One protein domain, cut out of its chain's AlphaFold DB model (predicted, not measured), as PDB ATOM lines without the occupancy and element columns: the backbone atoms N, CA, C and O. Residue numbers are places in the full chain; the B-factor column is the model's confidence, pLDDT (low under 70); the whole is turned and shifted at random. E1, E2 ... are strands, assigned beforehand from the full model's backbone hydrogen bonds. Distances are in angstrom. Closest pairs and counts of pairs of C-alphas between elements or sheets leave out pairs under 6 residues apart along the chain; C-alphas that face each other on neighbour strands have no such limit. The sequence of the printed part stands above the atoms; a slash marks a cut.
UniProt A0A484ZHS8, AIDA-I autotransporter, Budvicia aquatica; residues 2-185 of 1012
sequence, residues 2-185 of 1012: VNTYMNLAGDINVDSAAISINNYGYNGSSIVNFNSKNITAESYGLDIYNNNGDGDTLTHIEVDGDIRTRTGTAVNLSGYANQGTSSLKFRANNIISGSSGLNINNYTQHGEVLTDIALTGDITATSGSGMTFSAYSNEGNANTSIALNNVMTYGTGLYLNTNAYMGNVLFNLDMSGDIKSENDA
ATOM      1  N   VAL A   2      28.495 -37.745  -3.177       82.81
ATOM      2  CA  VAL A   2      28.767 -36.633  -2.254       82.81
ATOM      3  C   VAL A   2      27.435 -36.226  -1.648       82.81
ATOM      4  O   VAL A   2      26.554 -35.742  -2.352       82.81
ATOM      5  N   ASN A   3      27.277 -36.474  -0.351       86.19
ATOM      6  CA  ASN A   3      26.003 -36.301   0.328       86.19
ATOM      7  C   ASN A   3      26.139 -35.270   1.449       86.19
ATOM      8  O   ASN A   3      26.899 -35.482   2.394       86.19
ATOM      9  N   THR A   4      25.355 -34.202   1.367       87.75
ATOM     10  CA  THR A   4      25.207 -33.180   2.400       87.75
ATOM     11  C   THR A   4      23.810 -33.302   3.003       87.75
ATOM     12  O   THR A   4      22.819 -32.965   2.361       87.75
ATOM     13  N   TYR A   5      23.731 -33.800   4.238       88.00
ATOM     14  CA  TYR A   5      22.491 -33.875   5.014       88.00
ATOM     15  C   TYR A   5      22.565 -32.880   6.169       88.00
ATOM     16  O   TYR A   5      23.448 -32.989   7.022       88.00
ATOM     17  N   MET A   6      21.636 -31.931   6.218       86.31
ATOM     18  CA  MET A   6      21.549 -30.931   7.274       86.31
ATOM     19  C   MET A   6      20.108 -30.852   7.779       86.31
ATOM     20  O   MET A   6      19.191 -30.550   7.031       86.31
ATOM     21  N   ASN A   7      19.903 -31.139   9.060       86.88
ATOM     22  CA  ASN A   7      18.598 -31.027   9.701       86.88
ATOM     23  C   ASN A   7      18.735 -30.129  10.932       86.88
ATOM     24  O   ASN A   7      19.413 -30.495  11.894       86.88
ATOM     25  N   LEU A   8      18.126 -28.947  10.877       84.88
ATOM     26  CA  LEU A   8      18.179 -27.934  11.921       84.88
ATOM     27  C   LEU A   8      16.786 -27.780  12.534       84.88
ATOM     28  O   LEU A   8      15.894 -27.176  11.959       84.88
ATOM     29  N   ALA A   9      16.594 -28.312  13.741       76.38
ATOM     30  CA  ALA A   9      15.280 -28.361  14.394       76.38
ATOM     31  C   ALA A   9      14.725 -26.993  14.875       76.38
ATOM     32  O   ALA A   9      13.645 -26.951  15.473       76.38
ATOM     33  N   GLY A  10      15.454 -25.890  14.674       82.31
ATOM     34  CA  GLY A  10      15.131 -24.545  15.169       82.31
ATOM     35  C   GLY A  10      15.312 -23.453  14.111       82.31
ATOM     36  O   GLY A  10      15.647 -23.748  12.966       82.31
ATOM     37  N   ASP A  11      15.087 -22.202  14.510       89.38
ATOM     38  CA  ASP A  11      15.214 -21.038  13.625       89.38
ATOM     39  C   ASP A  11      16.684 -20.671  13.366       89.38
ATOM     40  O   ASP A  11      17.545 -20.806  14.240       89.38
ATOM     41  N   ILE A  12      16.960 -20.156  12.170       90.06
ATOM     42  CA  ILE A  12      18.263 -19.646  11.738       90.06
ATOM     43  C   ILE A  12      18.162 -18.125  11.655       90.06
ATOM     44  O   ILE A  12      17.380 -17.604  10.868       90.06
ATOM     45  N   ASN A  13      18.953 -17.406  12.452       90.19
ATOM     46  CA  ASN A  13      18.981 -15.943  12.449       90.19
ATOM     47  C   ASN A  13      20.428 -15.442  12.391       90.19
ATOM     48  O   ASN A  13      21.211 -15.740  13.296       90.19
ATOM     49  N   VAL A  14      20.788 -14.715  11.331       87.06
ATOM     50  CA  VAL A  14      22.156 -14.221  11.110       87.06
ATOM     51  C   VAL A  14      22.190 -12.816  10.504       87.06
ATOM     52  O   VAL A  14      21.315 -12.429   9.736       87.06
ATOM     53  N   ASP A  15      23.274 -12.082  10.760       85.25
ATOM     54  CA  ASP A  15      23.460 -10.695  10.295       85.25
ATOM     55  C   ASP A  15      24.006 -10.575   8.850       85.25
ATOM     56  O   ASP A  15      24.362  -9.486   8.403       85.25
ATOM     57  N   SER A  16      24.156 -11.686   8.116       83.69
ATOM     58  CA  SER A  16      24.729 -11.708   6.757       83.69
ATOM     59  C   SER A  16      24.050 -12.780   5.889       83.69
ATOM     60  O   SER A  16      22.847 -12.669   5.667       83.69
ATOM     61  N   ALA A  17      24.762 -13.806   5.408       83.38
ATOM     62  CA  ALA A  17      24.191 -14.953   4.692       83.38
ATOM     63  C   ALA A  17      23.916 -16.127   5.650       83.38
ATOM     64  O   ALA A  17      24.813 -16.512   6.403       83.38
ATOM     65  N   ALA A  18      22.701 -16.688   5.631       86.12
ATOM     66  CA  ALA A  18      22.279 -17.777   6.521       86.12
ATOM     67  C   ALA A  18      22.921 -19.112   6.148       86.12
ATOM     68  O   ALA A  18      23.751 -19.614   6.905       86.12
ATOM     69  N   ILE A  19      22.568 -19.683   4.997       90.25
ATOM     70  CA  ILE A  19      23.092 -20.981   4.561       90.25
ATOM     71  C   ILE A  19      23.693 -20.855   3.167       90.25
ATOM     72  O   ILE A  19      23.004 -20.458   2.231       90.25
ATOM     73  N   SER A  20      24.960 -21.257   3.028       92.06
ATOM     74  CA  SER A  20      25.618 -21.438   1.732       92.06
ATOM     75  C   SER A  20      26.155 -22.865   1.615       92.06
ATOM     76  O   SER A  20      26.977 -23.289   2.433       92.06
ATOM     77  N   ILE A  21      25.674 -23.626   0.630       93.25
ATOM     78  CA  ILE A  21      26.087 -25.015   0.380       93.25
ATOM     79  C   ILE A  21      26.610 -25.112  -1.048       93.25
ATOM     80  O   ILE A  21      25.882 -24.865  -1.998       93.25
ATOM     81  N   ASN A  22      27.863 -25.535  -1.194       93.19
ATOM     82  CA  ASN A  22      28.497 -25.783  -2.485       93.19
ATOM     83  C   ASN A  22      28.899 -27.261  -2.566       93.19
ATOM     84  O   ASN A  22      29.965 -27.655  -2.097       93.19
ATOM     85  N   ASN A  23      28.008 -28.086  -3.114       93.31
ATOM     86  CA  ASN A  23      28.149 -29.534  -3.204       93.31
ATOM     87  C   ASN A  23      28.598 -29.930  -4.620       93.31
ATOM     88  O   ASN A  23      27.906 -29.638  -5.594       93.31
ATOM     89  N   TYR A  24      29.757 -30.584  -4.735       92.50
ATOM     90  CA  TYR A  24      30.341 -31.005  -6.015       92.50
ATOM     91  C   TYR A  24      30.656 -32.502  -5.996       92.50
ATOM     92  O   TYR A  24      31.594 -32.940  -5.329       92.50
ATOM     93  N   GLY A  25      29.874 -33.283  -6.737       89.50
ATOM     94  CA  GLY A  25      30.123 -34.690  -7.020       89.50
ATOM     95  C   GLY A  25      30.838 -34.912  -8.355       89.50
ATOM     96  O   GLY A  25      30.874 -34.038  -9.221       89.50
ATOM     97  N   TYR A  26      31.405 -36.111  -8.523       86.00
ATOM     98  CA  TYR A  26      31.969 -36.547  -9.805       86.00
ATOM     99  C   TYR A  26      31.421 -37.900 -10.276       86.00
ATOM    100  O   TYR A  26      31.062 -37.973 -11.431       86.00
ATOM    101  N   ASN A  27      31.307 -38.928  -9.414       83.56
ATOM    102  CA  ASN A  27      30.734 -40.248  -9.761       83.56
ATOM    103  C   ASN A  27      29.611 -40.663  -8.787       83.56
ATOM    104  O   ASN A  27      29.794 -40.577  -7.560       83.56
ATOM    105  N   GLY A  28      28.508 -41.219  -9.304       87.06
ATOM    106  CA  GLY A  28      27.299 -41.569  -8.535       87.06
ATOM    107  C   GLY A  28      26.561 -40.323  -8.030       87.06
ATOM    108  O   GLY A  28      27.023 -39.221  -8.279       87.06
ATOM    109  N   SER A  29      25.455 -40.447  -7.293       91.19
ATOM    110  CA  SER A  29      24.603 -39.279  -6.989       91.19
ATOM    111  C   SER A  29      25.243 -38.234  -6.051       91.19
ATOM    112  O   SER A  29      25.971 -38.575  -5.107       91.19
ATOM    113  N   SER A  30      24.936 -36.957  -6.296       95.12
ATOM    114  CA  SER A  30      25.246 -35.805  -5.443       95.12
ATOM    115  C   SER A  30      23.973 -35.324  -4.745       95.12
ATOM    116  O   SER A  30      23.046 -34.835  -5.393       95.12
ATOM    117  N   ILE A  31      23.894 -35.493  -3.426       95.44
ATOM    118  CA  ILE A  31      22.654 -35.313  -2.660       95.44
ATOM    119  C   ILE A  31      22.797 -34.138  -1.695       95.44
ATOM    120  O   ILE A  31      23.698 -34.141  -0.858       95.44
ATOM    121  N   VAL A  32      21.883 -33.173  -1.761       96.75
ATOM    122  CA  VAL A  32      21.682 -32.136  -0.741       96.75
ATOM    123  C   VAL A  32      20.294 -32.325  -0.148       96.75
ATOM    124  O   VAL A  32      19.301 -32.250  -0.861       96.75
ATOM    125  N   ASN A  33      20.223 -32.568   1.156       95.12
ATOM    126  CA  ASN A  33      18.970 -32.615   1.899       95.12
ATOM    127  C   ASN A  33      19.060 -31.645   3.081       95.12
ATOM    128  O   ASN A  33      19.921 -31.822   3.950       95.12
ATOM    129  N   PHE A  34      18.217 -30.615   3.086       94.62
ATOM    130  CA  PHE A  34      18.220 -29.557   4.090       94.62
ATOM    131  C   PHE A  34      16.821 -29.341   4.662       94.62
ATOM    132  O   PHE A  34      15.900 -29.019   3.916       94.62
ATOM    133  N   ASN A  35      16.706 -29.435   5.988       93.88
ATOM    134  CA  ASN A  35      15.471 -29.170   6.719       93.88
ATOM    135  C   ASN A  35      15.690 -28.095   7.790       93.88
ATOM    136  O   ASN A  35      16.671 -28.173   8.540       93.88
ATOM    137  N   SER A  36      14.781 -27.122   7.890       94.38
ATOM    138  CA  SER A  36      14.803 -26.093   8.945       94.38
ATOM    139  C   SER A  36      13.409 -25.557   9.299       94.38
ATOM    140  O   SER A  36      12.430 -25.955   8.673       94.38
ATOM    141  N   LYS A  37      13.319 -24.669  10.303       93.12
ATOM    142  CA  LYS A  37      12.101 -23.900  10.625       93.12
ATOM    143  C   LYS A  37      12.099 -22.541   9.931       93.12
ATOM    144  O   LYS A  37      11.914 -22.502   8.731       93.12
ATOM    145  N   ASN A  38      12.321 -21.433  10.641       94.44
ATOM    146  CA  ASN A  38      12.404 -20.109  10.019       94.44
ATOM    147  C   ASN A  38      13.852 -19.740   9.684       94.44
ATOM    148  O   ASN A  38      14.775 -20.095  10.418       94.44
ATOM    149  N   ILE A  39      14.048 -18.964   8.621       95.44
ATOM    150  CA  ILE A  39      15.345 -18.412   8.225       95.44
ATOM    151  C   ILE A  39      15.228 -16.894   8.151       95.44
ATOM    152  O   ILE A  39      14.386 -16.363   7.438       95.44
ATOM    153  N   THR A  40      16.084 -16.174   8.869       94.56
ATOM    154  CA  THR A  40      16.215 -14.715   8.790       94.56
ATOM    155  C   THR A  40      17.674 -14.340   8.549       94.56
ATOM    156  O   THR A  40      18.565 -14.783   9.276       94.56
ATOM    157  N   ALA A  41      17.915 -13.539   7.515       93.75
ATOM    158  CA  ALA A  41      19.247 -13.122   7.089       93.75
ATOM    159  C   ALA A  41      19.253 -11.680   6.547       93.75
ATOM    160  O   ALA A  41      18.213 -11.130   6.181       93.75
ATOM    161  N   GLU A  42      20.422 -11.044   6.459       89.94
ATOM    162  CA  GLU A  42      20.530  -9.685   5.909       89.94
ATOM    163  C   GLU A  42      20.602  -9.707   4.371       89.94
ATOM    164  O   GLU A  42      19.894  -8.939   3.707       89.94
ATOM    165  N   SER A  43      21.420 -10.605   3.800       84.31
ATOM    166  CA  SER A  43      21.744 -10.641   2.362       84.31
ATOM    167  C   SER A  43      21.254 -11.897   1.632       84.31
ATOM    168  O   SER A  43      20.577 -11.757   0.622       84.31
ATOM    169  N   TYR A  44      21.535 -13.104   2.130       86.75
ATOM    170  CA  TYR A  44      21.084 -14.360   1.509       86.75
ATOM    171  C   TYR A  44      20.475 -15.298   2.548       86.75
ATOM    172  O   TYR A  44      21.118 -15.593   3.555       86.75
ATOM    173  N   GLY A  45      19.254 -15.783   2.308       90.81
ATOM    174  CA  GLY A  45      18.623 -16.792   3.164       90.81
ATOM    175  C   GLY A  45      19.206 -18.177   2.884       90.81
ATOM    176  O   GLY A  45      19.902 -18.756   3.718       90.81
ATOM    177  N   LEU A  46      18.966 -18.679   1.674       94.25
ATOM    178  CA  LEU A  46      19.529 -19.931   1.168       94.25
ATOM    179  C   LEU A  46      20.307 -19.676  -0.123       94.25
ATOM    180  O   LEU A  46      19.769 -19.073  -1.046       94.25
ATOM    181  N   ASP A  47      21.536 -20.175  -0.199       94.44
ATOM    182  CA  ASP A  47      22.383 -20.126  -1.392       94.44
ATOM    183  C   ASP A  47      23.027 -21.501  -1.638       94.44
ATOM    184  O   ASP A  47      24.034 -21.864  -1.028       94.44
ATOM    185  N   ILE A  48      22.381 -22.337  -2.452       96.00
ATOM    186  CA  ILE A  48      22.705 -23.763  -2.579       96.00
ATOM    187  C   ILE A  48      23.034 -24.111  -4.025       96.00
ATOM    188  O   ILE A  48      22.204 -23.970  -4.917       96.00
ATOM    189  N   TYR A  49      24.217 -24.677  -4.224       96.50
ATOM    190  CA  TYR A  49      24.710 -25.205  -5.486       96.50
ATOM    191  C   TYR A  49      24.987 -26.701  -5.333       96.50
ATOM    192  O   TYR A  49      25.816 -27.101  -4.515       96.50
ATOM    193  N   ASN A  50      24.309 -27.536  -6.117       96.75
ATOM    194  CA  ASN A  50      24.517 -28.980  -6.162       96.75
ATOM    195  C   ASN A  50      24.869 -29.407  -7.588       96.75
ATOM    196  O   ASN A  50      24.026 -29.381  -8.479       96.75
ATOM    197  N   ASN A  51      26.121 -29.797  -7.796       94.31
ATOM    198  CA  ASN A  51      26.669 -30.122  -9.106       94.31
ATOM    199  C   ASN A  51      27.198 -31.559  -9.120       94.31
ATOM    200  O   ASN A  51      27.799 -32.001  -8.139       94.31
ATOM    201  N   ASN A  52      27.050 -32.272 -10.237       95.94
ATOM    202  CA  ASN A  52      27.641 -33.597 -10.418       95.94
ATOM    203  C   ASN A  52      28.126 -33.845 -11.853       95.94
ATOM    204  O   ASN A  52      27.473 -33.454 -12.818       95.94
ATOM    205  N   GLY A  53      29.281 -34.505 -11.982       91.06
ATOM    206  CA  GLY A  53      29.894 -34.838 -13.275       91.06
ATOM    207  C   GLY A  53      29.297 -36.074 -13.966       91.06
ATOM    208  O   GLY A  53      29.002 -36.030 -15.160       91.06
ATOM    209  N   ASP A  54      29.127 -37.167 -13.224       90.00
ATOM    210  CA  ASP A  54      28.649 -38.466 -13.706       90.00
ATOM    211  C   ASP A  54      27.673 -39.099 -12.686       90.00
ATOM    212  O   ASP A  54      28.085 -39.698 -11.682       90.00
ATOM    213  N   GLY A  55      26.367 -38.908 -12.904       91.12
ATOM    214  CA  GLY A  55      25.263 -39.384 -12.060       91.12
ATOM    215  C   GLY A  55      24.330 -38.267 -11.564       91.12
ATOM    216  O   GLY A  55      24.579 -37.078 -11.751       91.12
ATOM    217  N   ASP A  56      23.279 -38.632 -10.838       95.62
ATOM    218  CA  ASP A  56      22.196 -37.692 -10.502       95.62
ATOM    219  C   ASP A  56      22.604 -36.556  -9.548       95.62
ATOM    220  O   ASP A  56      23.444 -36.738  -8.662       95.62
ATOM    221  N   THR A  57      21.929 -35.408  -9.645       96.94
ATOM    222  CA  THR A  57      21.854 -34.432  -8.548       96.94
ATOM    223  C   THR A  57      20.475 -34.474  -7.905       96.94
ATOM    224  O   THR A  57      19.454 -34.400  -8.580       96.94
ATOM    225  N   LEU A  58      20.436 -34.620  -6.582       96.81
ATOM    226  CA  LEU A  58      19.198 -34.669  -5.807       96.81
ATOM    227  C   LEU A  58      19.240 -33.570  -4.748       96.81
ATOM    228  O   LEU A  58      19.990 -33.674  -3.779       96.81
ATOM    229  N   THR A  59      18.452 -32.517  -4.928       97.69
ATOM    230  CA  THR A  59      18.355 -31.390  -3.995       97.69
ATOM    231  C   THR A  59      16.958 -31.365  -3.386       97.69
ATOM    232  O   THR A  59      15.979 -31.120  -4.085       97.69
ATOM    233  N   HIS A  60      16.857 -31.617  -2.085       97.50
ATOM    234  CA  HIS A  60      15.610 -31.587  -1.330       97.50
ATOM    235  C   HIS A  60      15.716 -30.592  -0.180       97.50
ATOM    236  O   HIS A  60      16.561 -30.744   0.700       97.50
ATOM    237  N   ILE A  61      14.874 -29.566  -0.211       97.12
ATOM    238  CA  ILE A  61      14.896 -28.456   0.736       97.12
ATOM    239  C   ILE A  61      13.491 -28.292   1.316       97.12
ATOM    240  O   ILE A  61      12.543 -28.033   0.570       97.12
ATOM    241  N   GLU A  62      13.371 -28.409   2.634       96.25
ATOM    242  CA  GLU A  62      12.118 -28.218   3.366       96.25
ATOM    243  C   GLU A  62      12.311 -27.211   4.506       96.25
ATOM    244  O   GLU A  62      13.105 -27.395   5.429       96.25
ATOM    245  N   VAL A  63      11.590 -26.099   4.424       95.94
ATOM    246  CA  VAL A  63      11.589 -25.044   5.434       95.94
ATOM    247  C   VAL A  63      10.180 -24.976   6.015       95.94
ATOM    248  O   VAL A  63       9.270 -24.443   5.391       95.94
ATOM    249  N   ASP A  64       9.982 -25.552   7.200       92.81
ATOM    250  CA  ASP A  64       8.696 -25.575   7.920       92.81
ATOM    251  C   ASP A  64       8.445 -24.222   8.616       92.81
ATOM    252  O   ASP A  64       8.319 -24.117   9.839       92.81
ATOM    253  N   GLY A  65       8.517 -23.146   7.830       92.00
ATOM    254  CA  GLY A  65       8.520 -21.764   8.288       92.00
ATOM    255  C   GLY A  65       8.841 -20.773   7.168       92.00
ATOM    256  O   GLY A  65       8.860 -21.116   5.983       92.00
ATOM    257  N   ASP A  66       9.070 -19.523   7.556       96.38
ATOM    258  CA  ASP A  66       9.296 -18.417   6.626       96.38
ATOM    259  C   ASP A  66      10.789 -18.210   6.341       96.38
ATOM    260  O   ASP A  66      11.640 -18.385   7.218       96.38
ATOM    261  N   ILE A  67      11.108 -17.754   5.127       97.06
ATOM    262  CA  ILE A  67      12.447 -17.291   4.746       97.06
ATOM    263  C   ILE A  67      12.395 -15.783   4.538       97.06
ATOM    264  O   ILE A  67      11.667 -15.288   3.680       97.06
ATOM    265  N   ARG A  68      13.196 -15.048   5.310       96.31
ATOM    266  CA  ARG A  68      13.235 -13.588   5.296       96.31
ATOM    267  C   ARG A  68      14.640 -13.053   5.046       96.31
ATOM    268  O   ARG A  68      15.560 -13.344   5.810       96.31
ATOM    269  N   THR A  69      14.786 -12.190   4.045       95.44
ATOM    270  CA  THR A  69      15.985 -11.373   3.822       95.44
ATOM    271  C   THR A  69      15.670  -9.887   3.827       95.44
ATOM    272  O   THR A  69      14.643  -9.453   3.307       95.44
ATOM    273  N   ARG A  70      16.556  -9.071   4.412       90.12
ATOM    274  CA  ARG A  70      16.334  -7.620   4.504       90.12
ATOM    275  C   ARG A  70      16.703  -6.856   3.235       90.12
ATOM    276  O   ARG A  70      15.999  -5.914   2.890       90.12
ATOM    277  N   THR A  71      17.803  -7.219   2.571       89.44
ATOM    278  CA  THR A  71      18.346  -6.445   1.434       89.44
ATOM    279  C   THR A  71      18.654  -7.270   0.187       89.44
ATOM    280  O   THR A  71      18.663  -6.710  -0.905       89.44
ATOM    281  N   GLY A  72      18.889  -8.579   0.314       88.31
ATOM    282  CA  GLY A  72      19.259  -9.432  -0.822       88.31
ATOM    283  C   GLY A  72      18.257 -10.548  -1.123       88.31
ATOM    284  O   GLY A  72      17.094 -10.480  -0.711       88.31
ATOM    285  N   THR A  73      18.698 -11.542  -1.891       93.06
ATOM    286  CA  THR A  73      17.857 -12.629  -2.410       93.06
ATOM    287  C   THR A  73      17.497 -13.625  -1.312       93.06
ATOM    288  O   THR A  73      18.387 -14.109  -0.611       93.06
ATOM    289  N   ALA A  74      16.216 -13.967  -1.160       95.56
ATOM    290  CA  ALA A  74      15.809 -14.896  -0.103       95.56
ATOM    291  C   ALA A  74      16.305 -16.320  -0.370       95.56
ATOM    292  O   ALA A  74      16.883 -16.946   0.523       95.56
ATOM    293  N   VAL A  75      16.132 -16.816  -1.595       96.75
ATOM    294  CA  VAL A  75      16.517 -18.180  -1.962       96.75
ATOM    295  C   VAL A  75      17.171 -18.212  -3.339       96.75
ATOM    296  O   VAL A  75      16.608 -17.726  -4.316       96.75
ATOM    297  N   ASN A  76      18.344 -18.829  -3.416       96.00
ATOM    298  CA  ASN A  76      19.079 -19.114  -4.636       96.00
ATOM    299  C   ASN A  76      19.450 -20.604  -4.661       96.00
ATOM    300  O   ASN A  76      20.238 -21.059  -3.834       96.00
ATOM    301  N   LEU A  77      18.858 -21.378  -5.575       97.31
ATOM    302  CA  LEU A  77      19.102 -22.818  -5.704       97.31
ATOM    303  C   LEU A  77      19.580 -23.144  -7.116       97.31
ATOM    304  O   LEU A  77      18.981 -22.718  -8.102       97.31
ATOM    305  N   SER A  78      20.645 -23.927  -7.216       96.94
ATOM    306  CA  SER A  78      21.197 -24.393  -8.484       96.94
ATOM    307  C   SER A  78      21.476 -25.893  -8.446       96.94
ATOM    308  O   SER A  78      22.213 -26.367  -7.581       96.94
ATOM    309  N   GLY A  79      20.892 -26.634  -9.384       96.44
ATOM    310  CA  GLY A  79      21.152 -28.051  -9.637       96.44
ATOM    311  C   GLY A  79      21.762 -28.244 -11.024       96.44
ATOM    312  O   GLY A  79      21.257 -27.680 -11.993       96.44
ATOM    313  N   TYR A  80      22.846 -29.012 -11.122       97.38
ATOM    314  CA  TYR A  80      23.491 -29.328 -12.398       97.38
ATOM    315  C   TYR A  80      23.987 -30.774 -12.433       97.38
ATOM    316  O   TYR A  80      24.919 -31.127 -11.709       97.38
ATOM    317  N   ALA A  81      23.432 -31.596 -13.318       96.62
ATOM    318  CA  ALA A  81      23.966 -32.921 -13.629       96.62
ATOM    319  C   ALA A  81      24.575 -32.933 -15.039       96.62
ATOM    320  O   ALA A  81      23.923 -32.580 -16.014       96.62
ATOM    321  N   ASN A  82      25.831 -33.345 -15.190       95.50
ATOM    322  CA  ASN A  82      26.383 -33.558 -16.530       95.50
ATOM    323  C   ASN A  82      25.965 -34.922 -17.114       95.50
ATOM    324  O   ASN A  82      25.728 -35.010 -18.306       95.50
ATOM    325  N   GLN A  83      25.803 -35.966 -16.301       93.81
ATOM    326  CA  GLN A  83      25.127 -37.216 -16.691       93.81
ATOM    327  C   GLN A  83      24.073 -37.542 -15.638       93.81
ATOM    328  O   GLN A  83      24.356 -37.359 -14.461       93.81
ATOM    329  N   GLY A  84      22.911 -38.064 -16.021       94.06
ATOM    330  CA  GLY A  84      21.844 -38.429 -15.084       94.06
ATOM    331  C   GLY A  84      20.871 -37.291 -14.757       94.06
ATOM    332  O   GLY A  84      20.904 -36.208 -15.350       94.06
ATOM    333  N   THR A  85      19.957 -37.559 -13.828       96.75
ATOM    334  CA  THR A  85      18.813 -36.686 -13.535       96.75
ATOM    335  C   THR A  85      19.199 -35.547 -12.594       96.75
ATOM    336  O   THR A  85      19.866 -35.759 -11.583       96.75
ATOM    337  N   SER A  86      18.725 -34.335 -12.885       97.88
ATOM    338  CA  SER A  86      18.817 -33.177 -11.995       97.88
ATOM    339  C   SER A  86      17.464 -32.920 -11.330       97.88
ATOM    340  O   SER A  86      16.538 -32.375 -11.937       97.88
ATOM    341  N   SER A  87      17.319 -33.363 -10.081       97.94
ATOM    342  CA  SER A  87      16.081 -33.263  -9.306       97.94
ATOM    343  C   SER A  87      16.180 -32.185  -8.229       97.94
ATOM    344  O   SER A  87      17.079 -32.220  -7.385       97.94
ATOM    345  N   LEU A  88      15.232 -31.247  -8.230       98.38
ATOM    346  CA  LEU A  88      15.149 -30.154  -7.267       98.38
ATOM    347  C   LEU A  88      13.740 -30.071  -6.684       98.38
ATOM    348  O   LEU A  88      12.771 -29.817  -7.395       98.38
ATOM    349  N   LYS A  89      13.636 -30.249  -5.367       98.38
ATOM    350  CA  LYS A  89      12.396 -30.102  -4.612       98.38
ATOM    351  C   LYS A  89      12.547 -29.033  -3.536       98.38
ATOM    352  O   LYS A  89      13.425 -29.157  -2.681       98.38
ATOM    353  N   PHE A  90      11.678 -28.026  -3.562       98.31
ATOM    354  CA  PHE A  90      11.674 -26.919  -2.602       98.31
ATOM    355  C   PHE A  90      10.294 -26.748  -1.962       98.31
ATOM    356  O   PHE A  90       9.272 -26.768  -2.658       98.31
ATOM    357  N   ARG A  91      10.274 -26.606  -0.634       97.94
ATOM    358  CA  ARG A  91       9.088 -26.329   0.183       97.94
ATOM    359  C   ARG A  91       9.402 -25.247   1.209       97.94
ATOM    360  O   ARG A  91      10.412 -25.354   1.902       97.94
ATOM    361  N   ALA A  92       8.533 -24.247   1.310       96.62
ATOM    362  CA  ALA A  92       8.571 -23.225   2.353       96.62
ATOM    363  C   ALA A  92       7.168 -22.644   2.604       96.62
ATOM    364  O   ALA A  92       6.248 -22.894   1.821       96.62
ATOM    365  N   ASN A  93       7.008 -21.866   3.678       96.12
ATOM    366  CA  ASN A  93       5.782 -21.108   3.919       96.12
ATOM    367  C   ASN A  93       5.808 -19.763   3.173       96.12
ATOM    368  O   ASN A  93       5.434 -19.730   2.003       96.12
ATOM    369  N   ASN A  94       6.283 -18.676   3.796       97.00
ATOM    370  CA  ASN A  94       6.451 -17.381   3.125       97.00
ATOM    371  C   ASN A  94       7.902 -17.136   2.691       97.00
ATOM    372  O   ASN A  94       8.849 -17.493   3.395       97.00
ATOM    373  N   ILE A  95       8.072 -16.432   1.573       97.56
ATOM    374  CA  ILE A  95       9.350 -15.896   1.099       97.56
ATOM    375  C   ILE A  95       9.265 -14.371   1.112       97.56
ATOM    376  O   ILE A  95       8.492 -13.779   0.367       97.56
ATOM    377  N   ILE A  96      10.066 -13.719   1.949       97.19
ATOM    378  CA  ILE A  96      10.054 -12.262   2.110       97.19
ATOM    379  C   ILE A  96      11.458 -11.733   1.835       97.19
ATOM    380  O   ILE A  96      12.365 -11.965   2.631       97.19
ATOM    381  N   SER A  97      11.649 -11.004   0.741       96.19
ATOM    382  CA  SER A  97      12.964 -10.544   0.298       96.19
ATOM    383  C   SER A  97      13.055  -9.034   0.112       96.19
ATOM    384  O   SER A  97      12.146  -8.380  -0.401       96.19
ATOM    385  N   GLY A  98      14.219  -8.486   0.467       91.75
ATOM    386  CA  GLY A  98      14.596  -7.112   0.135       91.75
ATOM    387  C   GLY A  98      14.806  -6.903  -1.369       91.75
ATOM    388  O   GLY A  98      14.388  -5.885  -1.915       91.75
ATOM    389  N   SER A  99      15.414  -7.895  -2.029       93.00
ATOM    390  CA  SER A  99      15.643  -7.945  -3.480       93.00
ATOM    391  C   SER A  99      14.760  -9.039  -4.101       93.00
ATOM    392  O   SER A  99      13.550  -8.995  -3.900       93.00
ATOM    393  N   SER A 100      15.313 -10.031  -4.806       93.75
ATOM    394  CA  SER A 100      14.547 -11.125  -5.425       93.75
ATOM    395  C   SER A 100      14.071 -12.186  -4.425       93.75
ATOM    396  O   SER A 100      14.798 -12.537  -3.492       93.75
ATOM    397  N   GLY A 101      12.879 -12.742  -4.648       96.12
ATOM    398  CA  GLY A 101      12.323 -13.796  -3.796       96.12
ATOM    399  C   GLY A 101      13.038 -15.130  -4.008       96.12
ATOM    400  O   GLY A 101      13.875 -15.542  -3.203       96.12
ATOM    401  N   LEU A 102      12.716 -15.795  -5.116       96.44
ATOM    402  CA  LEU A 102      13.180 -17.142  -5.435       96.44
ATOM    403  C   LEU A 102      13.941 -17.165  -6.766       96.44
ATOM    404  O   LEU A 102      13.376 -16.836  -7.803       96.44
ATOM    405  N   ASN A 103      15.207 -17.577  -6.753       96.94
ATOM    406  CA  ASN A 103      16.011 -17.810  -7.952       96.94
ATOM    407  C   ASN A 103      16.373 -19.294  -8.051       96.94
ATOM    408  O   ASN A 103      17.072 -19.819  -7.183       96.94
ATOM    409  N   ILE A 104      15.892 -19.982  -9.084       97.44
ATOM    410  CA  ILE A 104      16.089 -21.425  -9.256       97.44
ATOM    411  C   ILE A 104      16.614 -21.725 -10.652       97.44
ATOM    412  O   ILE A 104      16.001 -21.353 -11.649       97.44
ATOM    413  N   ASN A 105      17.719 -22.465 -10.705       98.00
ATOM    414  CA  ASN A 105      18.310 -22.974 -11.936       98.00
ATOM    415  C   ASN A 105      18.490 -24.489 -11.813       98.00
ATOM    416  O   ASN A 105      19.194 -24.955 -10.922       98.00
ATOM    417  N   ASN A 106      17.859 -25.277 -12.675       98.00
ATOM    418  CA  ASN A 106      17.975 -26.732 -12.650       98.00
ATOM    419  C   ASN A 106      18.303 -27.260 -14.047       98.00
ATOM    420  O   ASN A 106      17.547 -27.044 -14.992       98.00
ATOM    421  N   TYR A 107      19.447 -27.918 -14.193       97.56
ATOM    422  CA  TYR A 107      20.037 -28.182 -15.497       97.56
ATOM    423  C   TYR A 107      20.587 -29.605 -15.610       97.56
ATOM    424  O   TYR A 107      21.229 -30.103 -14.684       97.56
ATOM    425  N   THR A 108      20.441 -30.230 -16.781       97.56
ATOM    426  CA  THR A 108      21.218 -31.427 -17.136       97.56
ATOM    427  C   THR A 108      21.691 -31.447 -18.594       97.56
ATOM    428  O   THR A 108      20.999 -30.949 -19.484       97.56
ATOM    429  N   GLN A 109      22.877 -32.021 -18.844       97.00
ATOM    430  CA  GLN A 109      23.362 -32.294 -20.211       97.00
ATOM    431  C   GLN A 109      22.835 -33.635 -20.757       97.00
ATOM    432  O   GLN A 109      22.471 -33.730 -21.922       97.00
ATOM    433  N   HIS A 110      22.800 -34.683 -19.934       95.94
ATOM    434  CA  HIS A 110      22.516 -36.051 -20.384       95.94
ATOM    435  C   HIS A 110      21.598 -36.785 -19.392       95.94
ATOM    436  O   HIS A 110      22.014 -37.735 -18.724       95.94
ATOM    437  N   GLY A 111      20.360 -36.318 -19.239       95.12
ATOM    438  CA  GLY A 111      19.359 -36.913 -18.352       95.12
ATOM    439  C   GLY A 111      18.088 -36.074 -18.243       95.12
ATOM    440  O   GLY A 111      17.844 -35.197 -19.059       95.12
ATOM    441  N   GLU A 112      17.258 -36.325 -17.229       97.00
ATOM    442  CA  GLU A 112      16.009 -35.575 -17.029       97.00
ATOM    443  C   GLU A 112      16.168 -34.424 -16.025       97.00
ATOM    444  O   GLU A 112      16.946 -34.510 -15.071       97.00
ATOM    445  N   VAL A 113      15.385 -33.360 -16.191       98.12
ATOM    446  CA  VAL A 113      15.186 -32.324 -15.170       98.12
ATOM    447  C   VAL A 113      13.838 -32.536 -14.504       98.12
ATOM    448  O   VAL A 113      12.804 -32.529 -15.167       98.12
ATOM    449  N   LEU A 114      13.844 -32.684 -13.180       98.06
ATOM    450  CA  LEU A 114      12.635 -32.782 -12.365       98.06
ATOM    451  C   LEU A 114      12.636 -31.642 -11.351       98.06
ATOM    452  O   LEU A 114      13.451 -31.648 -10.430       98.06
ATOM    453  N   THR A 115      11.727 -30.680 -11.494       98.31
ATOM    454  CA  THR A 115      11.605 -29.576 -10.537       98.31
ATOM    455  C   THR A 115      10.211 -29.506  -9.937       98.31
ATOM    456  O   THR A 115       9.220 -29.453 -10.657       98.31
ATOM    457  N   ASP A 116      10.149 -29.499  -8.610       98.44
ATOM    458  CA  ASP A 116       8.914 -29.490  -7.833       98.44
ATOM    459  C   ASP A 116       9.008 -28.427  -6.728       98.44
ATOM    460  O   ASP A 116       9.730 -28.584  -5.738       98.44
ATOM    461  N   ILE A 117       8.273 -27.332  -6.889       98.31
ATOM    462  CA  ILE A 117       8.264 -26.190  -5.975       98.31
ATOM    463  C   ILE A 117       6.848 -26.023  -5.447       98.31
ATOM    464  O   ILE A 117       5.910 -25.902  -6.227       98.31
ATOM    465  N   ALA A 118       6.688 -25.982  -4.127       97.62
ATOM    466  CA  ALA A 118       5.400 -25.637  -3.542       97.62
ATOM    467  C   ALA A 118       5.583 -24.735  -2.326       97.62
ATOM    468  O   ALA A 118       6.334 -25.081  -1.409       97.62
ATOM    469  N   LEU A 119       4.882 -23.604  -2.329       97.19
ATOM    470  CA  LEU A 119       4.822 -22.670  -1.211       97.19
ATOM    471  C   LEU A 119       3.412 -22.645  -0.634       97.19
ATOM    472  O   LEU A 119       2.441 -22.542  -1.380       97.19
ATOM    473  N   THR A 120       3.298 -22.739   0.691       94.38
ATOM    474  CA  THR A 120       1.995 -22.626   1.375       94.38
ATOM    475  C   THR A 120       1.606 -21.182   1.679       94.38
ATOM    476  O   THR A 120       0.446 -20.927   1.992       94.38
ATOM    477  N   GLY A 121       2.566 -20.259   1.613       94.19
ATOM    478  CA  GLY A 121       2.395 -18.830   1.848       94.19
ATOM    479  C   GLY A 121       2.891 -17.984   0.675       94.19
ATOM    480  O   GLY A 121       3.071 -18.469  -0.444       94.19
ATOM    481  N   ASP A 122       3.082 -16.694   0.932       97.94
ATOM    482  CA  ASP A 122       3.274 -15.676  -0.099       97.94
ATOM    483  C   ASP A 122       4.746 -15.456  -0.459       97.94
ATOM    484  O   ASP A 122       5.648 -15.615   0.370       97.94
ATOM    485  N   ILE A 123       4.986 -14.989  -1.684       98.00
ATOM    486  CA  ILE A 123       6.245 -14.367  -2.095       98.00
ATOM    487  C   ILE A 123       6.071 -12.848  -2.048       98.00
ATOM    488  O   ILE A 123       5.198 -12.294  -2.709       98.00
ATOM    489  N   THR A 124       6.923 -12.156  -1.297       97.62
ATOM    490  CA  THR A 124       6.987 -10.690  -1.257       97.62
ATOM    491  C   THR A 124       8.408 -10.212  -1.542       97.62
ATOM    492  O   THR A 124       9.312 -10.508  -0.764       97.62
ATOM    493  N   ALA A 125       8.602  -9.440  -2.615       96.31
ATOM    494  CA  ALA A 125       9.903  -8.906  -3.034       96.31
ATOM    495  C   ALA A 125       9.862  -7.375  -3.182       96.31
ATOM    496  O   ALA A 125       9.177  -6.848  -4.058       96.31
ATOM    497  N   THR A 126      10.609  -6.637  -2.350       93.44
ATOM    498  CA  THR A 126      10.451  -5.168  -2.266       93.44
ATOM    499  C   THR A 126      11.131  -4.360  -3.370       93.44
ATOM    500  O   THR A 126      10.784  -3.199  -3.553       93.44
ATOM    501  N   SER A 127      12.103  -4.919  -4.098       92.94
ATOM    502  CA  SER A 127      12.780  -4.198  -5.194       92.94
ATOM    503  C   SER A 127      13.115  -5.051  -6.420       92.94
ATOM    504  O   SER A 127      13.642  -4.517  -7.393       92.94
ATOM    505  N   GLY A 128      12.882  -6.365  -6.369       91.50
ATOM    506  CA  GLY A 128      13.252  -7.317  -7.418       91.50
ATOM    507  C   GLY A 128      12.072  -8.161  -7.891       91.50
ATOM    508  O   GLY A 128      10.915  -7.839  -7.611       91.50
ATOM    509  N   SER A 129      12.382  -9.242  -8.606       95.38
ATOM    510  CA  SER A 129      11.385 -10.198  -9.092       95.38
ATOM    511  C   SER A 129      10.925 -11.149  -7.987       95.38
ATOM    512  O   SER A 129      11.697 -11.488  -7.084       95.38
ATOM    513  N   GLY A 130       9.685 -11.628  -8.079       96.81
ATOM    514  CA  GLY A 130       9.149 -12.612  -7.135       96.81
ATOM    515  C   GLY A 130       9.839 -13.955  -7.302       96.81
ATOM    516  O   GLY A 130      10.464 -14.463  -6.371       96.81
ATOM    517  N   MET A 131       9.788 -14.488  -8.521       97.69
ATOM    518  CA  MET A 131      10.462 -15.731  -8.877       97.69
ATOM    519  C   MET A 131      11.130 -15.637 -10.247       97.69
ATOM    520  O   MET A 131      10.515 -15.229 -11.229       97.69
ATOM    521  N   THR A 132      12.383 -16.076 -10.311       97.69
ATOM    522  CA  THR A 132      13.124 -16.340 -11.543       97.69
ATOM    523  C   THR A 132      13.462 -17.822 -11.579       97.69
ATOM    524  O   THR A 132      14.093 -18.352 -10.664       97.69
ATOM    525  N   PHE A 133      13.014 -18.504 -12.623       98.19
ATOM    526  CA  PHE A 133      13.098 -19.948 -12.743       98.19
ATOM    527  C   PHE A 133      13.605 -20.351 -14.121       98.19
ATOM    528  O   PHE A 133      13.109 -19.866 -15.138       98.19
ATOM    529  N   SER A 134      14.575 -21.263 -14.138       98.06
ATOM    530  CA  SER A 134      15.083 -21.885 -15.356       98.06
ATOM    531  C   SER A 134      15.292 -23.380 -15.145       98.06
ATOM    532  O   SER A 134      16.118 -23.789 -14.329       98.06
ATOM    533  N   ALA A 135      14.578 -24.196 -15.912       97.94
ATOM    534  CA  ALA A 135      14.795 -25.629 -16.040       97.94
ATOM    535  C   ALA A 135      15.222 -25.961 -17.472       97.94
ATOM    536  O   ALA A 135      14.553 -25.558 -18.421       97.94
ATOM    537  N   TYR A 136      16.324 -26.693 -17.639       98.06
ATOM    538  CA  TYR A 136      16.821 -27.055 -18.967       98.06
ATOM    539  C   TYR A 136      17.402 -28.467 -19.019       98.06
ATOM    540  O   TYR A 136      18.295 -28.806 -18.242       98.06
ATOM    541  N   SER A 137      16.964 -29.252 -20.000       98.00
ATOM    542  CA  SER A 137      17.549 -30.551 -20.334       98.00
ATOM    543  C   SER A 137      18.109 -30.560 -21.756       98.00
ATOM    544  O   SER A 137      17.392 -30.229 -22.699       98.00
ATOM    545  N   ASN A 138      19.371 -30.960 -21.943       97.31
ATOM    546  CA  ASN A 138      19.916 -31.144 -23.291       97.31
ATOM    547  C   ASN A 138      19.494 -32.498 -23.908       97.31
ATOM    548  O   ASN A 138      18.986 -32.518 -25.025       97.31
ATOM    549  N   GLU A 139      19.633 -33.614 -23.186       95.06
ATOM    550  CA  GLU A 139      19.194 -34.955 -23.620       95.06
ATOM    551  C   GLU A 139      18.307 -35.624 -22.554       95.06
ATOM    552  O   GLU A 139      18.799 -36.342 -21.685       95.06
ATOM    553  N   GLY A 140      16.993 -35.393 -22.631       95.88
ATOM    554  CA  GLY A 140      15.977 -35.925 -21.717       95.88
ATOM    555  C   GLY A 140      14.841 -34.932 -21.454       95.88
ATOM    556  O   GLY A 140      14.865 -33.804 -21.946       95.88
ATOM    557  N   ASN A 141      13.841 -35.337 -20.669       98.06
ATOM    558  CA  ASN A 141      12.650 -34.522 -20.400       98.06
ATOM    559  C   ASN A 141      12.916 -33.394 -19.391       98.06
ATOM    560  O   ASN A 141      13.725 -33.551 -18.475       98.06
ATOM    561  N   ALA A 142      12.172 -32.291 -19.502       98.19
ATOM    562  CA  ALA A 142      12.133 -31.219 -18.512       98.19
ATOM    563  C   ALA A 142      10.730 -31.111 -17.894       98.19
ATOM    564  O   ALA A 142       9.814 -30.530 -18.474       98.19
ATOM    565  N   ASN A 143      10.574 -31.661 -16.688       98.25
ATOM    566  CA  ASN A 143       9.314 -31.678 -15.951       98.25
ATOM    567  C   ASN A 143       9.364 -30.665 -14.802       98.25
ATOM    568  O   ASN A 143      10.208 -30.756 -13.909       98.25
ATOM    569  N   THR A 144       8.443 -29.708 -14.817       98.19
ATOM    570  CA  THR A 144       8.328 -28.629 -13.834       98.19
ATOM    571  C   THR A 144       6.918 -28.592 -13.255       98.19
ATOM    572  O   THR A 144       5.933 -28.574 -13.992       98.19
ATOM    573  N   SER A 145       6.821 -28.550 -11.930       98.44
ATOM    574  CA  SER A 145       5.583 -28.292 -11.200       98.44
ATOM    575  C   SER A 145       5.829 -27.211 -10.154       98.44
ATOM    576  O   SER A 145       6.734 -27.335  -9.326       98.44
ATOM    577  N   ILE A 146       5.054 -26.132 -10.231       98.56
ATOM    578  CA  ILE A 146       5.140 -24.976  -9.343       98.56
ATOM    579  C   ILE A 146       3.744 -24.705  -8.781       98.56
ATOM    580  O   ILE A 146       2.802 -24.505  -9.543       98.56
ATOM    581  N   ALA A 147       3.622 -24.676  -7.456       98.50
ATOM    582  CA  ALA A 147       2.410 -24.274  -6.748       98.50
ATOM    583  C   ALA A 147       2.718 -23.110  -5.799       98.50
ATOM    584  O   ALA A 147       3.591 -23.235  -4.936       98.50
ATOM    585  N   LEU A 148       2.024 -21.983  -5.954       98.06
ATOM    586  CA  LEU A 148       2.253 -20.769  -5.161       98.06
ATOM    587  C   LEU A 148       0.923 -20.173  -4.664       98.06
ATOM    588  O   LEU A 148      -0.157 -20.476  -5.183       98.06
ATOM    589  N   ASN A 149       1.015 -19.310  -3.648       96.75
ATOM    590  CA  ASN A 149      -0.107 -18.522  -3.140       96.75
ATOM    591  C   ASN A 149      -0.126 -17.122  -3.776       96.75
ATOM    592  O   ASN A 149      -0.385 -17.029  -4.969       96.75
ATOM    593  N   ASN A 150       0.179 -16.047  -3.040       97.94
ATOM    594  CA  ASN A 150       0.291 -14.703  -3.616       97.94
ATOM    595  C   ASN A 150       1.738 -14.357  -3.978       97.94
ATOM    596  O   ASN A 150       2.684 -14.778  -3.311       97.94
ATOM    597  N   VAL A 151       1.909 -13.525  -5.003       98.12
ATOM    598  CA  VAL A 151       3.198 -12.969  -5.427       98.12
ATOM    599  C   VAL A 151       3.065 -11.451  -5.499       98.12
ATOM    600  O   VAL A 151       2.386 -10.924  -6.372       98.12
ATOM    601  N   MET A 152       3.714 -10.743  -4.574       97.56
ATOM    602  CA  MET A 152       3.714  -9.279  -4.488       97.56
ATOM    603  C   MET A 152       5.126  -8.736  -4.701       97.56
ATOM    604  O   MET A 152       6.025  -8.981  -3.892       97.56
ATOM    605  N   THR A 153       5.342  -8.009  -5.793       96.94
ATOM    606  CA  THR A 153       6.689  -7.658  -6.256       96.94
ATOM    607  C   THR A 153       6.760  -6.234  -6.784       96.94
ATOM    608  O   THR A 153       5.809  -5.720  -7.372       96.94
ATOM    609  N   TYR A 154       7.919  -5.595  -6.620       94.69
ATOM    610  CA  TYR A 154       8.203  -4.346  -7.328       94.69
ATOM    611  C   TYR A 154       8.555  -4.597  -8.805       94.69
ATOM    612  O   TYR A 154       8.032  -3.915  -9.679       94.69
ATOM    613  N   GLY A 155       9.429  -5.571  -9.095       93.69
ATOM    614  CA  GLY A 155       9.779  -5.985 -10.464       93.69
ATOM    615  C   GLY A 155       8.847  -7.069 -11.014       93.69
ATOM    616  O   GLY A 155       7.759  -7.263 -10.479       93.69
ATOM    617  N   THR A 156       9.299  -7.812 -12.037       95.50
ATOM    618  CA  THR A 156       8.525  -8.911 -12.651       95.50
ATOM    619  C   THR A 156       7.973  -9.862 -11.582       95.50
ATOM    620  O   THR A 156       8.738 -10.351 -10.744       95.50
ATOM    621  N   GLY A 157       6.680 -10.188 -11.637       96.88
ATOM    622  CA  GLY A 157       6.080 -11.152 -10.709       96.88
ATOM    623  C   GLY A 157       6.740 -12.526 -10.834       96.88
ATOM    624  O   GLY A 157       7.452 -12.977  -9.930       96.88
ATOM    625  N   LEU A 158       6.562 -13.156 -11.997       98.06
ATOM    626  CA  LEU A 158       7.105 -14.475 -12.320       98.06
ATOM    627  C   LEU A 158       7.859 -14.459 -13.657       98.06
ATOM    628  O   LEU A 158       7.335 -13.995 -14.665       98.06
ATOM    629  N   TYR A 159       9.079 -14.994 -13.681       97.50
ATOM    630  CA  TYR A 159       9.863 -15.220 -14.898       97.50
ATOM    631  C   TYR A 159      10.255 -16.697 -14.971       97.50
ATOM    632  O   TYR A 159      11.135 -17.136 -14.228       97.50
ATOM    633  N   LEU A 160       9.569 -17.474 -15.812       98.00
ATOM    634  CA  LEU A 160       9.579 -18.937 -15.761       98.00
ATOM    635  C   LEU A 160      10.002 -19.526 -17.108       98.00
ATOM    636  O   LEU A 160       9.330 -19.315 -18.114       98.00
ATOM    637  N   ASN A 161      11.100 -20.284 -17.120       97.75
ATOM    638  CA  ASN A 161      11.613 -20.936 -18.324       97.75
ATOM    639  C   ASN A 161      11.752 -22.443 -18.114       97.75
ATOM    640  O   ASN A 161      12.441 -22.868 -17.183       97.75
ATOM    641  N   THR A 162      11.174 -23.245 -19.007       98.12
ATOM    642  CA  THR A 162      11.337 -24.706 -19.012       98.12
ATOM    643  C   THR A 162      11.589 -25.191 -20.426       98.12
ATOM    644  O   THR A 162      10.719 -25.101 -21.284       98.12
ATOM    645  N   ASN A 163      12.776 -25.742 -20.659       98.06
ATOM    646  CA  ASN A 163      13.241 -26.066 -21.998       98.06
ATOM    647  C   ASN A 163      13.830 -27.482 -22.071       98.06
ATOM    648  O   ASN A 163      14.526 -27.923 -21.154       98.06
ATOM    649  N   ALA A 164      13.619 -28.174 -23.189       98.06
ATOM    650  CA  ALA A 164      14.276 -29.441 -23.496       98.06
ATOM    651  C   ALA A 164      14.780 -29.456 -24.947       98.06
ATOM    652  O   ALA A 164      14.048 -29.111 -25.873       98.06
ATOM    653  N   TYR A 165      16.037 -29.848 -25.165       97.56
ATOM    654  CA  TYR A 165      16.600 -29.925 -26.515       97.56
ATOM    655  C   TYR A 165      16.275 -31.269 -27.187       97.56
ATOM    656  O   TYR A 165      15.713 -31.278 -28.274       97.56
ATOM    657  N   MET A 166      16.544 -32.406 -26.543       96.69
ATOM    658  CA  MET A 166      16.144 -33.745 -27.007       96.69
ATOM    659  C   MET A 166      15.280 -34.446 -25.953       96.69
ATOM    660  O   MET A 166      15.747 -35.330 -25.236       96.69
ATOM    661  N   GLY A 167      14.026 -34.021 -25.828       96.56
ATOM    662  CA  GLY A 167      13.052 -34.556 -24.881       96.56
ATOM    663  C   GLY A 167      11.809 -33.675 -24.781       96.56
ATOM    664  O   GLY A 167      11.738 -32.609 -25.390       96.56
ATOM    665  N   ASN A 168      10.830 -34.126 -24.001       98.12
ATOM    666  CA  ASN A 168       9.565 -33.418 -23.819       98.12
ATOM    667  C   ASN A 168       9.665 -32.360 -22.711       98.12
ATOM    668  O   ASN A 168      10.388 -32.538 -21.726       98.12
ATOM    669  N   VAL A 169       8.865 -31.304 -22.832       98.62
ATOM    670  CA  VAL A 169       8.590 -30.344 -21.760       98.62
ATOM    671  C   VAL A 169       7.215 -30.631 -21.160       98.62
ATOM    672  O   VAL A 169       6.220 -30.763 -21.873       98.62
ATOM    673  N   LEU A 170       7.157 -30.692 -19.830       98.38
ATOM    674  CA  LEU A 170       5.918 -30.612 -19.064       98.38
ATOM    675  C   LEU A 170       6.056 -29.490 -18.036       98.38
ATOM    676  O   LEU A 170       6.789 -29.632 -17.057       98.38
ATOM    677  N   PHE A 171       5.339 -28.391 -18.238       98.56
ATOM    678  CA  PHE A 171       5.320 -27.248 -17.334       98.56
ATOM    679  C   PHE A 171       3.936 -27.080 -16.712       98.56
ATOM    680  O   PHE A 171       2.957 -26.876 -17.423       98.56
ATOM    681  N   ASN A 172       3.862 -27.143 -15.383       98.62
ATOM    682  CA  ASN A 172       2.638 -26.901 -14.627       98.62
ATOM    683  C   ASN A 172       2.850 -25.758 -13.633       98.62
ATOM    684  O   ASN A 172       3.721 -25.857 -12.763       98.62
ATOM    685  N   LEU A 173       2.014 -24.727 -13.722       98.56
ATOM    686  CA  LEU A 173       1.907 -23.654 -12.738       98.56
ATOM    687  C   LEU A 173       0.485 -23.606 -12.173       98.56
ATOM    688  O   LEU A 173      -0.478 -23.475 -12.927       98.56
ATOM    689  N   ASP A 174       0.375 -23.668 -10.849       98.44
ATOM    690  CA  ASP A 174      -0.872 -23.489 -10.107       98.44
ATOM    691  C   ASP A 174      -0.717 -22.335  -9.103       98.44
ATOM    692  O   ASP A 174       0.000 -22.441  -8.103       98.44
ATOM    693  N   MET A 175      -1.344 -21.201  -9.408       97.62
ATOM    694  CA  MET A 175      -1.394 -20.016  -8.554       97.62
ATOM    695  C   MET A 175      -2.754 -19.956  -7.862       97.62
ATOM    696  O   MET A 175      -3.766 -19.643  -8.486       97.62
ATOM    697  N   SER A 176      -2.769 -20.222  -6.556       94.88
ATOM    698  CA  SER A 176      -3.994 -20.158  -5.744       94.88
ATOM    699  C   SER A 176      -4.374 -18.738  -5.305       94.88
ATOM    700  O   SER A 176      -5.530 -18.498  -4.955       94.88
ATOM    701  N   GLY A 177      -3.414 -17.809  -5.334       95.38
ATOM    702  CA  GLY A 177      -3.585 -16.398  -4.996       95.38
ATOM    703  C   GLY A 177      -3.194 -15.462  -6.141       95.38
ATOM    704  O   GLY A 177      -3.052 -15.871  -7.295       95.38
ATOM    705  N   ASP A 178      -3.037 -14.183  -5.815       98.06
ATOM    706  CA  ASP A 178      -2.890 -13.105  -6.792       98.06
ATOM    707  C   ASP A 178      -1.428 -12.832  -7.165       98.06
ATOM    708  O   ASP A 178      -0.515 -12.949  -6.343       98.06
ATOM    709  N   ILE A 179      -1.214 -12.378  -8.400       98.19
ATOM    710  CA  ILE A 179       0.050 -11.791  -8.851       98.19
ATOM    711  C   ILE A 179      -0.112 -10.274  -8.905       98.19
ATOM    712  O   ILE A 179      -0.961  -9.755  -9.632       98.19
ATOM    713  N   LYS A 180       0.745  -9.552  -8.184       97.56
ATOM    714  CA  LYS A 180       0.828  -8.092  -8.220       97.56
ATOM    715  C   LYS A 180       2.263  -7.637  -8.473       97.56
ATOM    716  O   LYS A 180       3.117  -7.801  -7.606       97.56
ATOM    717  N   SER A 181       2.488  -7.015  -9.629       96.69
ATOM    718  CA  SER A 181       3.760  -6.410 -10.044       96.69
ATOM    719  C   SER A 181       3.614  -4.889 -10.157       96.69
ATOM    720  O   SER A 181       2.776  -4.395 -10.912       96.69
ATOM    721  N   GLU A 182       4.408  -4.122  -9.408       94.44
ATOM    722  CA  GLU A 182       4.263  -2.656  -9.362       94.44
ATOM    723  C   GLU A 182       4.937  -1.919 -10.527       94.44
ATOM    724  O   GLU A 182       4.489  -0.832 -10.882       94.44
ATOM    725  N   ASN A 183       6.002  -2.470 -11.120       93.38
ATOM    726  CA  ASN A 183       6.833  -1.752 -12.094       93.38
ATOM    727  C   ASN A 183       7.231  -2.584 -13.329       93.38
ATOM    728  O   ASN A 183       8.078  -2.156 -14.109       93.38
ATOM    729  N   ASP A 184       6.656  -3.767 -13.524       93.25
ATOM    730  CA  ASP A 184       7.015  -4.662 -14.632       93.25
ATOM    731  C   ASP A 184       5.848  -5.599 -14.996       93.25
ATOM    732  O   ASP A 184       4.742  -5.439 -14.467       93.25
ATOM    733  N   ALA A 185       6.083  -6.592 -15.853       93.88
ATOM    734  CA  ALA A 185       5.098  -7.597 -16.224       93.88
ATOM    735  C   ALA A 185       4.657  -8.481 -15.039       93.88
ATOM    736  O   ALA A 185       5.452  -8.815 -14.152       93.88
TER     737      ALA A 185
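What this domain is: This is residues 2 to 185 of the 1012 residues of the protein "AIDA-I autotransporter" of Budvicia aquatica (UniProt A0A484ZHS8). The chain is wound in stacked turns, a solenoid with three flat walls of parallel strands. Two broad sheets, E1 E3 E6 E9 E12 E15 E18 and E2 E5 E8 E11 E14 E17, lie face to face as a sandwich, and a narrow sheet of three-residue strands, E4 E7 E10 E13 E16 E19, closes one side between them. The printed part has 184 residues with no named helix and 19 named strands, which follow each other from E1 to E19; the class is all strand. Each sheet is all parallel, with its strands in the order just given. The whole is compact, with a radius of gyration of the C-alphas of 15.6 A, and rounded, with spans of 40 by 35 by 22 A.

How they stand to each other: The largest sheet runs, strand beside strand, E1 of residues 2 to 7, E3 of 30 to 36, E6 of 57 to 63, E9 of 86 to 92, E12 of 113 to 119, E15 of 142 to 148 and E18 of 169 to 175. E1 and E18 are its edge strands. E1 and E3 are parallel at 6 degrees, with N 4 and O 31 within hydrogen-bond range at 2.8 A. E9 and E12 are parallel at 1 degree, with N 88 and O 114 at 2.9 A. The second sheet runs E2 of residues 17 to 27, E5 of 44 to 54, E8 of 75 to 81, E11 of 102 to 110, E14 of 131 to 139 and E17 of 158 to 166. E2 and E5 are parallel at 3 degrees, with N 21 and O 47 at 2.9 A; E14 and E17 at 0 degrees, with N 133 and O 159 at 2.8 A. These two sheets form a sandwich, two sheets face to face: the facing parts are 9.6 A apart centre to centre, and the strands of the one stand at 20 degrees to those of the other. The closest C-alphas of E3 and E5 are those of Ser 30 and Asn 52, 5.9 A apart. The third sheet runs E4 of residues 39 to 41, E7 of 67 to 69, E10 of 95 to 97, E13 of 123 to 125, E16 of 151 to 153 and E19 of 179 to 181. E4 and E7 are parallel at 6 degrees, with N 68 and O 39 at 2.8 A. E3 runs on into E4 across a break of 2 residues, at 93 degrees. Residues 12 to 13 pair, parallel, with residues 39 to 40 of E4. The closest C-alphas of E2 and E4 are those of Ala 18 and Ala 41, 5.6 A apart. E1 and E19 are apart.

Where its parts are: E1 begins at C-alpha 2, at (28.767, -36.633, -2.254), and is 16.7 A long. E3 is 20.3 A long, E9 20.2 A and E18 19.5 A. E2 and E5, 11 residues each, are the longest strands, at 29.9 A and 29.5 A; E2 ends at C-alpha 27, at (30.734, -40.248, -9.761). E8 is 20.2 A long, E11 and E14 are 25.8 A each, and E17 is 25.9 A. E19 ends at C-alpha 181, at (3.760, -6.410, -10.044).

The domain as a whole: The two C-alphas farthest apart are those of Asn 27 and Glu 182, at 46.0 A. The C-alphas of Val 2 and Ala 185, the first and last printed, are 40.0 A apart. The printed part has no cut. The link from E1 to E2, of 9 residues, is short but not tight; the other links are tight. The mean pLDDT of the printed part is 94.7, and no printed residue is under 70; E1 has a mean of 86.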